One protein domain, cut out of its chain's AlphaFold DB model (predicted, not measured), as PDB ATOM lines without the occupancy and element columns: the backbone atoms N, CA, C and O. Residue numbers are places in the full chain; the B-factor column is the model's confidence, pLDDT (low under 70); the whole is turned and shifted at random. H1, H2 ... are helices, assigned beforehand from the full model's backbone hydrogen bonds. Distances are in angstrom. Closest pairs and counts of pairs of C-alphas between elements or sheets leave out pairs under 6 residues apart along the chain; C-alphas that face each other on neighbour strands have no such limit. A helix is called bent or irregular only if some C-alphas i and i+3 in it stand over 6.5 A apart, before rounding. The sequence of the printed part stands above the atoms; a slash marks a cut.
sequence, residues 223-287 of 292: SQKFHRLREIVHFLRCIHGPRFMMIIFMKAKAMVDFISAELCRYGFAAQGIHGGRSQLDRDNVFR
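Overview. This is residues 223 to 287 of the 292 residues of the protein "DEAD/DEAH box helicase" of Ancylostoma caninum (UniProt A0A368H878). A long helix, H1, forms one side of an open arrangement; H2 slants away from it, with its last residues near the middle of H1, and the short H3 sits at the far side from H1. No two of the helices touch, and two long stretches without a named element, residues 241 to 252 and 266 to 278, join them. The printed part has 65 residues, with three named helices in the order H1, H2, H3 and no named strand; the class is all helix. By its radius of gyration of the C-alphas, 12.3 A, the whole is compact, and the C-alphas span 33 by 30 by 18 A.

Arrangement. H1, residues 223 to 240, and H2, residues 253 to 265, are close but not clearly touching, with 2 pairs of C-alphas within 8 A. The closest C-alphas of the two, those of Arg 230 and Leu 263, are 7.5 A apart. Their lines stand at a steep tilt of 55 degrees, and they run the same way. Their centres are 14.2 A apart. H3, residues 279 to 285, is apart from H1 and from H2. In H2 and H3 every O i to N i+4 pair is within hydrogen-bond range; in H1 it is 13 of 14.

Along the chain. H1 begins at C-alpha 223, at (236.051, 143.541, 281.918), and measures 27.4 A from first to last C-alpha. It is irregular, but only just: C-alphas 223 and 226 are 6.9 A apart. H2 measures 18.8 A and begins at C-alpha 253, at (249.280, 155.490, 285.919). H3 measures 10.2 A and ends at C-alpha 285, at (250.639, 166.219, 274.739).

Size, cuts and confidence. The two C-alphas farthest apart, those of Ile 239 and Ser 278, are 33.7 A apart. The printed part has no cut. Both links, H1 to H2 and H2 to H3, are long. The mean pLDDT of the printed part is 89.0, that of H3 is 79, and residue 287 is under 70.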
ATOM      1  N   SER A 223     235.703 144.213 283.178       92.88
ATOM      2  CA  SER A 223     236.051 143.541 281.918       92.88
ATOM      3  C   SER A 223     235.401 144.186 280.686       92.88
ATOM      4  O   SER A 223     235.966 144.147 279.593       92.88
ATOM      5  N   GLN A 224     234.233 144.813 280.850       94.75
ATOM      6  CA  GLN A 224     233.446 145.403 279.764       94.75
ATOM      7  C   GLN A 224     233.786 146.880 279.527       94.75
ATOM      8  O   GLN A 224     233.581 147.396 278.424       94.75
ATOM      9  N   LYS A 225     234.348 147.568 280.530       93.50
ATOM     10  CA  LYS A 225     234.626 149.013 280.473       93.50
ATOM     11  C   LYS A 225     235.511 149.414 279.303       93.50
ATOM     12  O   LYS A 225     235.259 150.448 278.692       93.50
ATOM     13  N   PHE A 226     236.526 148.618 278.967       91.69
ATOM     14  CA  PHE A 226     237.406 148.947 277.844       91.69
ATOM     15  C   PHE A 226     236.671 148.884 276.499       91.69
ATOM     16  O   PHE A 226     236.788 149.799 275.682       91.69
ATOM     17  N   HIS A 227     235.864 147.839 276.291       94.00
ATOM     18  CA  HIS A 227     235.047 147.718 275.090       94.00
ATOM     19  C   HIS A 227     234.081 148.901 274.969       94.00
ATOM     20  O   HIS A 227     234.021 149.550 273.925       94.00
ATOM     21  N   ARG A 228     233.396 149.235 276.069       95.12
ATOM     22  CA  ARG A 228     232.464 150.359 276.112       95.12
ATOM     23  C   ARG A 228     233.147 151.704 275.863       95.12
ATOM     24  O   ARG A 228     232.639 152.521 275.100       95.12
ATOM     25  N   LEU A 229     234.321 151.930 276.452       94.44
ATOM     26  CA  LEU A 229     235.113 153.137 276.220       94.44
ATOM     27  C   LEU A 229     235.408 153.324 274.729       94.44
ATOM     28  O   LEU A 229     235.262 154.424 274.201       94.44
ATOM     29  N   ARG A 230     235.788 152.246 274.038       93.44
ATOM     30  CA  ARG A 230     236.061 152.272 272.599       93.44
ATOM     31  C   ARG A 230     234.826 152.661 271.787       93.44
ATOM     32  O   ARG A 230     234.947 153.471 270.871       93.44
ATOM     33  N   GLU A 231     233.655 152.123 272.125       94.38
ATOM     34  CA  GLU A 231     232.392 152.507 271.480       94.38
ATOM     35  C   GLU A 231     232.101 153.998 271.660       94.38
ATOM     36  O   GLU A 231     231.779 154.677 270.688       94.38
ATOM     37  N   ILE A 232     232.277 154.522 272.878       93.94
ATOM     38  CA  ILE A 232     232.067 155.941 273.190       93.94
ATOM     39  C   ILE A 232     233.029 156.821 272.381       93.94
ATOM     40  O   ILE A 232     232.600 157.795 271.761       93.94
ATOM     41  N   VAL A 233     234.319 156.472 272.343       92.88
ATOM     42  CA  VAL A 233     235.334 157.210 271.574       92.88
ATOM     43  C   VAL A 233     235.005 157.202 270.081       92.88
ATOM     44  O   VAL A 233     235.057 158.250 269.437       92.88
ATOM     45  N   HIS A 234     234.632 156.044 269.533       92.50
ATOM     46  CA  HIS A 234     234.254 155.914 268.129       92.50
ATOM     47  C   HIS A 234     233.014 156.753 267.799       92.50
ATOM     48  O   HIS A 234     233.052 157.583 266.893       92.50
ATOM     49  N   PHE A 235     231.945 156.591 268.580       93.00
ATOM     50  CA  PHE A 235     230.680 157.299 268.407       93.00
ATOM     51  C   PHE A 235     230.856 158.821 268.450       93.00
ATOM     52  O   PHE A 235     230.410 159.523 267.543       93.00
ATOM     53  N   LEU A 236     231.565 159.341 269.458       91.56
ATOM     54  CA  LEU A 236     231.784 160.782 269.596       91.56
ATOM     55  C   LEU A 236     232.650 161.345 268.465       91.56
ATOM     56  O   LEU A 236     232.377 162.440 267.975       91.56
ATOM     57  N   ARG A 237     233.642 160.587 267.984       88.75
ATOM     58  CA  ARG A 237     234.438 160.970 266.810       88.75
ATOM     59  C   ARG A 237     233.608 160.977 265.524       88.75
ATOM     60  O   ARG A 237     233.826 161.843 264.682       88.75
ATOM     61  N   CYS A 238     232.655 160.058 265.363       90.06
ATOM     62  CA  CYS A 238     231.737 160.053 264.221       90.06
ATOM     63  C   CYS A 238     230.793 161.262 264.232       90.06
ATOM     64  O   CYS A 238     230.555 161.848 263.181       90.06
ATOM     65  N   ILE A 239     230.292 161.659 265.404       92.94
ATOM     66  CA  ILE A 239     229.358 162.787 265.534       92.94
ATOM     67  C   ILE A 239     230.062 164.138 265.397       92.94
ATOM     68  O   ILE A 239     229.565 165.029 264.713       92.94
ATOM     69  N   HIS A 240     231.206 164.309 266.057       90.19
ATOM     70  CA  HIS A 240     231.882 165.606 266.155       90.19
ATOM     71  C   HIS A 240     233.054 165.768 265.176       90.19
ATOM     72  O   HIS A 240     233.641 166.847 265.076       90.19
ATOM     73  N   GLY A 241     233.393 164.714 264.434       87.50
ATOM     74  CA  GLY A 241     234.455 164.712 263.437       87.50
ATOM     75  C   GLY A 241     235.855 164.416 263.997       87.50
ATOM     76  O   GLY A 241     236.060 164.237 265.200       87.50
ATOM     77  N   PRO A 242     236.875 164.374 263.119       81.38
ATOM     78  CA  PRO A 242     238.217 163.894 263.459       81.38
ATOM     79  C   PRO A 242     239.007 164.822 264.391       81.38
ATOM     80  O   PRO A 242     240.000 164.382 264.966       81.38
ATOM     81  N   ARG A 243     238.583 166.087 264.530       82.12
ATOM     82  CA  ARG A 243     239.205 167.101 265.402       82.12
ATOM     83  C   ARG A 243     238.604 167.145 266.809       82.12
ATOM     84  O   ARG A 243     239.017 167.976 267.612       82.12
ATOM     85  N   PHE A 244     237.626 166.291 267.103       85.31
ATOM     86  CA  PHE A 244     237.019 166.239 268.425       85.31
ATOM     87  C   PHE A 244     238.044 165.805 269.477       85.31
ATOM     88  O   PHE A 244     238.659 164.745 269.358       85.31
ATOM     89  N   MET A 245     238.215 166.637 270.504       85.88
ATOM     90  CA  MET A 245     239.137 166.390 271.608       85.88
ATOM     91  C   MET A 245     238.384 165.795 272.793       85.88
ATOM     92  O   MET A 245     237.311 166.267 273.164       85.88
ATOM     93  N   MET A 246     238.976 164.777 273.411       89.12
ATOM     94  CA  MET A 246     238.420 164.097 274.576       89.12
ATOM     95  C   MET A 246     239.501 163.920 275.639       89.12
ATOM     96  O   MET A 246     240.635 163.566 275.324       89.12
ATOM     97  N   ILE A 247     239.129 164.120 276.903       92.12
ATOM     98  CA  ILE A 247     239.969 163.795 278.056       92.12
ATOM     99  C   ILE A 247     239.363 162.579 278.749       92.12
ATOM    100  O   ILE A 247     238.197 162.600 279.141       92.12
ATOM    101  N   ILE A 248     240.163 161.525 278.906       93.00
ATOM    102  CA  ILE A 248     239.752 160.279 279.553       93.00
ATOM    103  C   ILE A 248     240.539 160.145 280.856       93.00
ATOM    104  O   ILE A 248     241.756 159.961 280.844       93.00
ATOM    105  N   PHE A 249     239.846 160.248 281.990       94.31
ATOM    106  CA  PHE A 249     240.465 160.114 283.307       94.31
ATOM    107  C   PHE A 249     240.524 158.651 283.744       94.31
ATOM    108  O   PHE A 249     239.537 157.925 283.667       94.31
ATOM    109  N   MET A 250     241.684 158.239 284.253       92.62
ATOM    110  CA  MET A 250     241.930 156.895 284.773       92.62
ATOM    111  C   MET A 250     242.487 156.973 286.192       92.62
ATOM    112  O   MET A 250     243.204 157.910 286.541       92.62
ATOM    113  N   LYS A 251     242.192 155.959 287.012       90.50
ATOM    114  CA  LYS A 251     242.616 155.921 288.421       90.50
ATOM    115  C   LYS A 251     244.121 155.682 288.601       90.50
ATOM    116  O   LYS A 251     244.706 156.188 289.554       90.50
ATOM    117  N   ALA A 252     244.747 154.894 287.725       91.94
ATOM    118  CA  ALA A 252     246.130 154.440 287.886       91.94
ATOM    119  C   ALA A 252     247.008 154.804 286.683       91.94
ATOM    120  O   ALA A 252     246.570 154.720 285.539       91.94
ATOM    121  N   LYS A 253     248.282 155.134 286.947       93.56
ATOM    122  CA  LYS A 253     249.280 155.490 285.919       93.56
ATOM    123  C   LYS A 253     249.444 154.383 284.868       93.56
ATOM    124  O   LYS A 253     249.344 154.657 283.684       93.56
ATOM    125  N   ALA A 254     249.579 153.130 285.313       93.06
ATOM    126  CA  ALA A 254     249.703 151.974 284.422       93.06
ATOM    127  C   ALA A 254     248.489 151.805 283.488       93.06
ATOM    128  O   ALA A 254     248.648 151.429 282.332       93.06
ATOM    129  N   MET A 255     247.282 152.143 283.961       93.25
ATOM    130  CA  MET A 255     246.075 152.109 283.129       93.25
ATOM    131  C   MET A 255     246.083 153.211 282.072       93.25
ATOM    132  O   MET A 255     245.629 152.975 280.960       93.25
ATOM    133  N   VAL A 256     246.619 154.398 282.375       94.75
ATOM    134  CA  VAL A 256     246.786 155.465 281.371       94.75
ATOM    135  C   VAL A 256     247.683 154.984 280.228       94.75
ATOM    136  O   VAL A 256     247.335 155.156 279.059       94.75
ATOM    137  N   ASP A 257     248.803 154.341 280.554       93.50
ATOM    138  CA  ASP A 257     249.739 153.813 279.558       93.50
ATOM    139  C   ASP A 257     249.116 152.689 278.725       93.50
ATOM    140  O   ASP A 257     249.171 152.731 277.497       93.50
ATOM    141  N   PHE A 258     248.458 151.730 279.380       93.75
ATOM    142  CA  PHE A 258     247.778 150.625 278.709       93.75
ATOM    143  C   PHE A 258     246.665 151.115 277.771       93.75
ATOM    144  O   PHE A 258     246.661 150.793 276.586       93.75
ATOM    145  N   ILE A 259     245.748 151.944 278.276       94.25
ATOM    146  CA  ILE A 259     244.584 152.406 277.509       94.25
ATOM    147  C   ILE A 259     245.008 153.301 276.343       94.25
ATOM    148  O   ILE A 259     244.451 153.179 275.255       94.25
ATOM    149  N   SER A 260     245.991 154.187 276.537       93.19
ATOM    150  CA  SER A 260     246.487 155.033 275.443       93.19
ATOM    151  C   SER A 260     247.144 154.208 274.333       93.19
ATOM    152  O   SER A 260     246.873 154.456 273.159       93.19
ATOM    153  N   ALA A 261     247.936 153.187 274.683       93.38
ATOM    154  CA  ALA A 261     248.525 152.272 273.711       93.38
ATOM    155  C   ALA A 261     247.453 151.476 272.953       93.38
ATOM    156  O   ALA A 261     247.498 151.406 271.725       93.38
ATOM    157  N   GLU A 262     246.460 150.932 273.656       94.38
ATOM    158  CA  GLU A 262     245.373 150.182 273.027       94.38
ATOM    159  C   GLU A 262     244.533 151.061 272.093       94.38
ATOM    160  O   GLU A 262     244.303 150.687 270.946       94.38
ATOM    161  N   LEU A 263     244.136 152.266 272.515       93.06
ATOM    162  CA  LEU A 263     243.414 153.205 271.647       93.06
ATOM    163  C   LEU A 263     244.207 153.532 270.370       93.06
ATOM    164  O   LEU A 263     243.624 153.545 269.283       93.06
ATOM    165  N   CYS A 264     245.530 153.701 270.472       92.50
ATOM    166  CA  CYS A 264     246.410 153.856 269.311       92.50
ATOM    167  C   CYS A 264     246.409 152.628 268.390       92.50
ATOM    168  O   CYS A 264     246.359 152.792 267.171       92.50
ATOM    169  N   ARG A 265     246.397 151.401 268.933       92.38
ATOM    170  CA  ARG A 265     246.280 150.167 268.127       92.38
ATOM    171  C   ARG A 265     244.963 150.099 267.350       92.38
ATOM    172  O   ARG A 265     244.945 149.570 266.245       92.38
ATOM    173  N   TYR A 266     243.887 150.663 267.898       89.06
ATOM    174  CA  TYR A 266     242.591 150.792 267.221       89.06
ATOM    175  C   TYR A 266     242.494 152.016 266.286       89.06
ATOM    176  O   TYR A 266     241.420 152.295 265.757       89.06
ATOM    177  N   GLY A 267     243.595 152.742 266.058       88.81
ATOM    178  CA  GLY A 267     243.660 153.859 265.112       88.81
ATOM    179  C   GLY A 267     243.215 155.212 265.675       88.81
ATOM    180  O   GLY A 267     243.054 156.169 264.915       88.81
ATOM    181  N   PHE A 268     243.022 155.330 266.991       89.19
ATOM    182  CA  PHE A 268     242.744 156.614 267.634       89.19
ATOM    183  C   PHE A 268     244.044 157.330 268.004       89.19
ATOM    184  O   PHE A 268     244.959 156.731 268.558       89.19
ATOM    185  N   ALA A 269     244.119 158.638 267.758       88.50
ATOM    186  CA  ALA A 269     245.235 159.454 268.225       88.50
ATOM    187  C   ALA A 269     245.091 159.715 269.736       88.50
ATOM    188  O   ALA A 269     244.423 160.665 270.140       88.50
ATOM    189  N   ALA A 270     245.683 158.851 270.564       90.31
ATOM    190  CA  ALA A 270     245.631 158.940 272.020       90.31
ATOM    191  C   ALA A 270     247.030 159.131 272.619       90.31
ATOM    192  O   ALA A 270     248.004 158.515 272.195       90.31
ATOM    193  N   GLN A 271     247.133 159.978 273.644       90.75
ATOM    194  CA  GLN A 271     248.367 160.188 274.400       90.75
ATOM    195  C   GLN A 271     248.057 160.196 275.898       90.75
ATOM    196  O   GLN A 271     247.056 160.763 276.334       90.75
ATOM    197  N   GLY A 272     248.908 159.542 276.687       90.94
ATOM    198  CA  GLY A 272     248.770 159.463 278.138       90.94
ATOM    199  C   GLY A 272     249.563 160.551 278.866       90.94
ATOM    200  O   GLY A 272     250.744 160.744 278.586       90.94
ATOM    201  N   ILE A 273     248.949 161.217 279.852       89.81
ATOM    202  CA  ILE A 273     249.629 162.161 280.756       89.81
ATOM    203  C   ILE A 273     249.503 161.667 282.196       89.81
ATOM    204  O   ILE A 273     248.404 161.531 282.726       89.81
ATOM    205  N   HIS A 274     250.633 161.467 282.872       89.50
ATOM    206  CA  HIS A 274     250.681 161.246 284.319       89.50
ATOM    207  C   HIS A 274     252.056 161.624 284.887       89.50
ATOM    208  O   HIS A 274     253.040 161.733 284.159       89.50
ATOM    209  N   GLY A 275     252.161 161.762 286.213       82.69
ATOM    210  CA  GLY A 275     253.407 162.158 286.891       82.69
ATOM    211  C   GLY A 275     254.550 161.129 286.868       82.69
ATOM    212  O   GLY A 275     255.477 161.260 287.653       82.69
ATOM    213  N   GLY A 276     254.449 160.064 286.066       82.62
ATOM    214  CA  GLY A 276     255.548 159.120 285.805       82.62
ATOM    215  C   GLY A 276     256.205 159.317 284.433       82.62
ATOM    216  O   GLY A 276     257.253 158.738 284.187       82.62
ATOM    217  N   ARG A 277     255.604 160.127 283.549       84.81
ATOM    218  CA  ARG A 277     256.180 160.491 282.249       84.81
ATOM    219  C   ARG A 277     257.215 161.602 282.404       84.81
ATOM    220  O   ARG A 277     257.150 162.389 283.355       84.81
ATOM    221  N   SER A 278     258.150 161.682 281.457       82.50
ATOM    222  CA  SER A 278     259.125 162.772 281.426       82.50
ATOM    223  C   SER A 278     258.426 164.115 281.174       82.50
ATOM    224  O   SER A 278     257.318 164.160 280.639       82.50
ATOM    225  N   GLN A 279     259.054 165.235 281.550       74.12
ATOM    226  CA  GLN A 279     258.456 166.551 281.286       74.12
ATOM    227  C   GLN A 279     258.302 166.809 279.783       74.12
ATOM    228  O   GLN A 279     257.292 167.361 279.370       74.12
ATOM    229  N   LEU A 280     259.262 166.355 278.969       80.75
ATOM    230  CA  LEU A 280     259.195 166.471 277.512       80.75
ATOM    231  C   LEU A 280     257.961 165.757 276.948       80.75
ATOM    232  O   LEU A 280     257.254 166.332 276.127       80.75
ATOM    233  N   ASP A 281     257.667 164.548 277.433       81.62
ATOM    234  CA  ASP A 281     256.473 163.806 277.011       81.62
ATOM    235  C   ASP A 281     255.195 164.558 277.384       81.62
ATOM    236  O   ASP A 281     254.295 164.694 276.562       81.62
ATOM    237  N   ARG A 282     255.126 165.086 278.613       81.38
ATOM    238  CA  ARG A 282     253.958 165.831 279.110       81.38
ATOM    239  C   ARG A 282     253.732 167.116 278.317       81.38
ATOM    240  O   ARG A 282     252.598 167.399 277.946       81.38
ATOM    241  N   ASP A 283     254.799 167.854 278.021       78.62
ATOM    242  CA  ASP A 283     254.747 169.087 277.235       78.62
ATOM    243  C   ASP A 283     254.297 168.814 275.789       78.62
ATOM    244  O   ASP A 283     253.605 169.643 275.197       78.62
ATOM    245  N   ASN A 284     254.654 167.655 275.224       80.62
ATOM    246  CA  ASN A 284     254.256 167.264 273.872       80.62
ATOM    247  C   ASN A 284     252.757 166.976 273.746       80.62
ATOM    248  O   ASN A 284     252.199 167.263 272.691       80.62
ATOM    249  N   VAL A 285     252.088 166.492 274.799       78.81
ATOM    250  CA  VAL A 285     250.639 166.219 274.739       78.81
ATOM    251  C   VAL A 285     249.803 167.493 274.589       78.81
ATOM    252  O   VAL A 285     248.735 167.471 273.985       78.81
ATOM    253  N   PHE A 286     250.290 168.620 275.110       70.56
ATOM    254  CA  PHE A 286     249.612 169.917 274.996       70.56
ATOM    255  C   PHE A 286     250.005 170.707 273.745       70.56
ATOM    256  O   PHE A 286     249.496 171.812 273.536       70.56
ATOM    257  N   ARG A 287     250.936 170.193 272.937       67.44
ATOM    258  CA  ARG A 287     251.219 170.749 271.613       67.44
ATOM    259  C   ARG A 287     250.196 170.156 270.660       67.44
ATOM    260  O   ARG A 287     249.965 168.951 270.693       67.44
TER     261      ARG A 287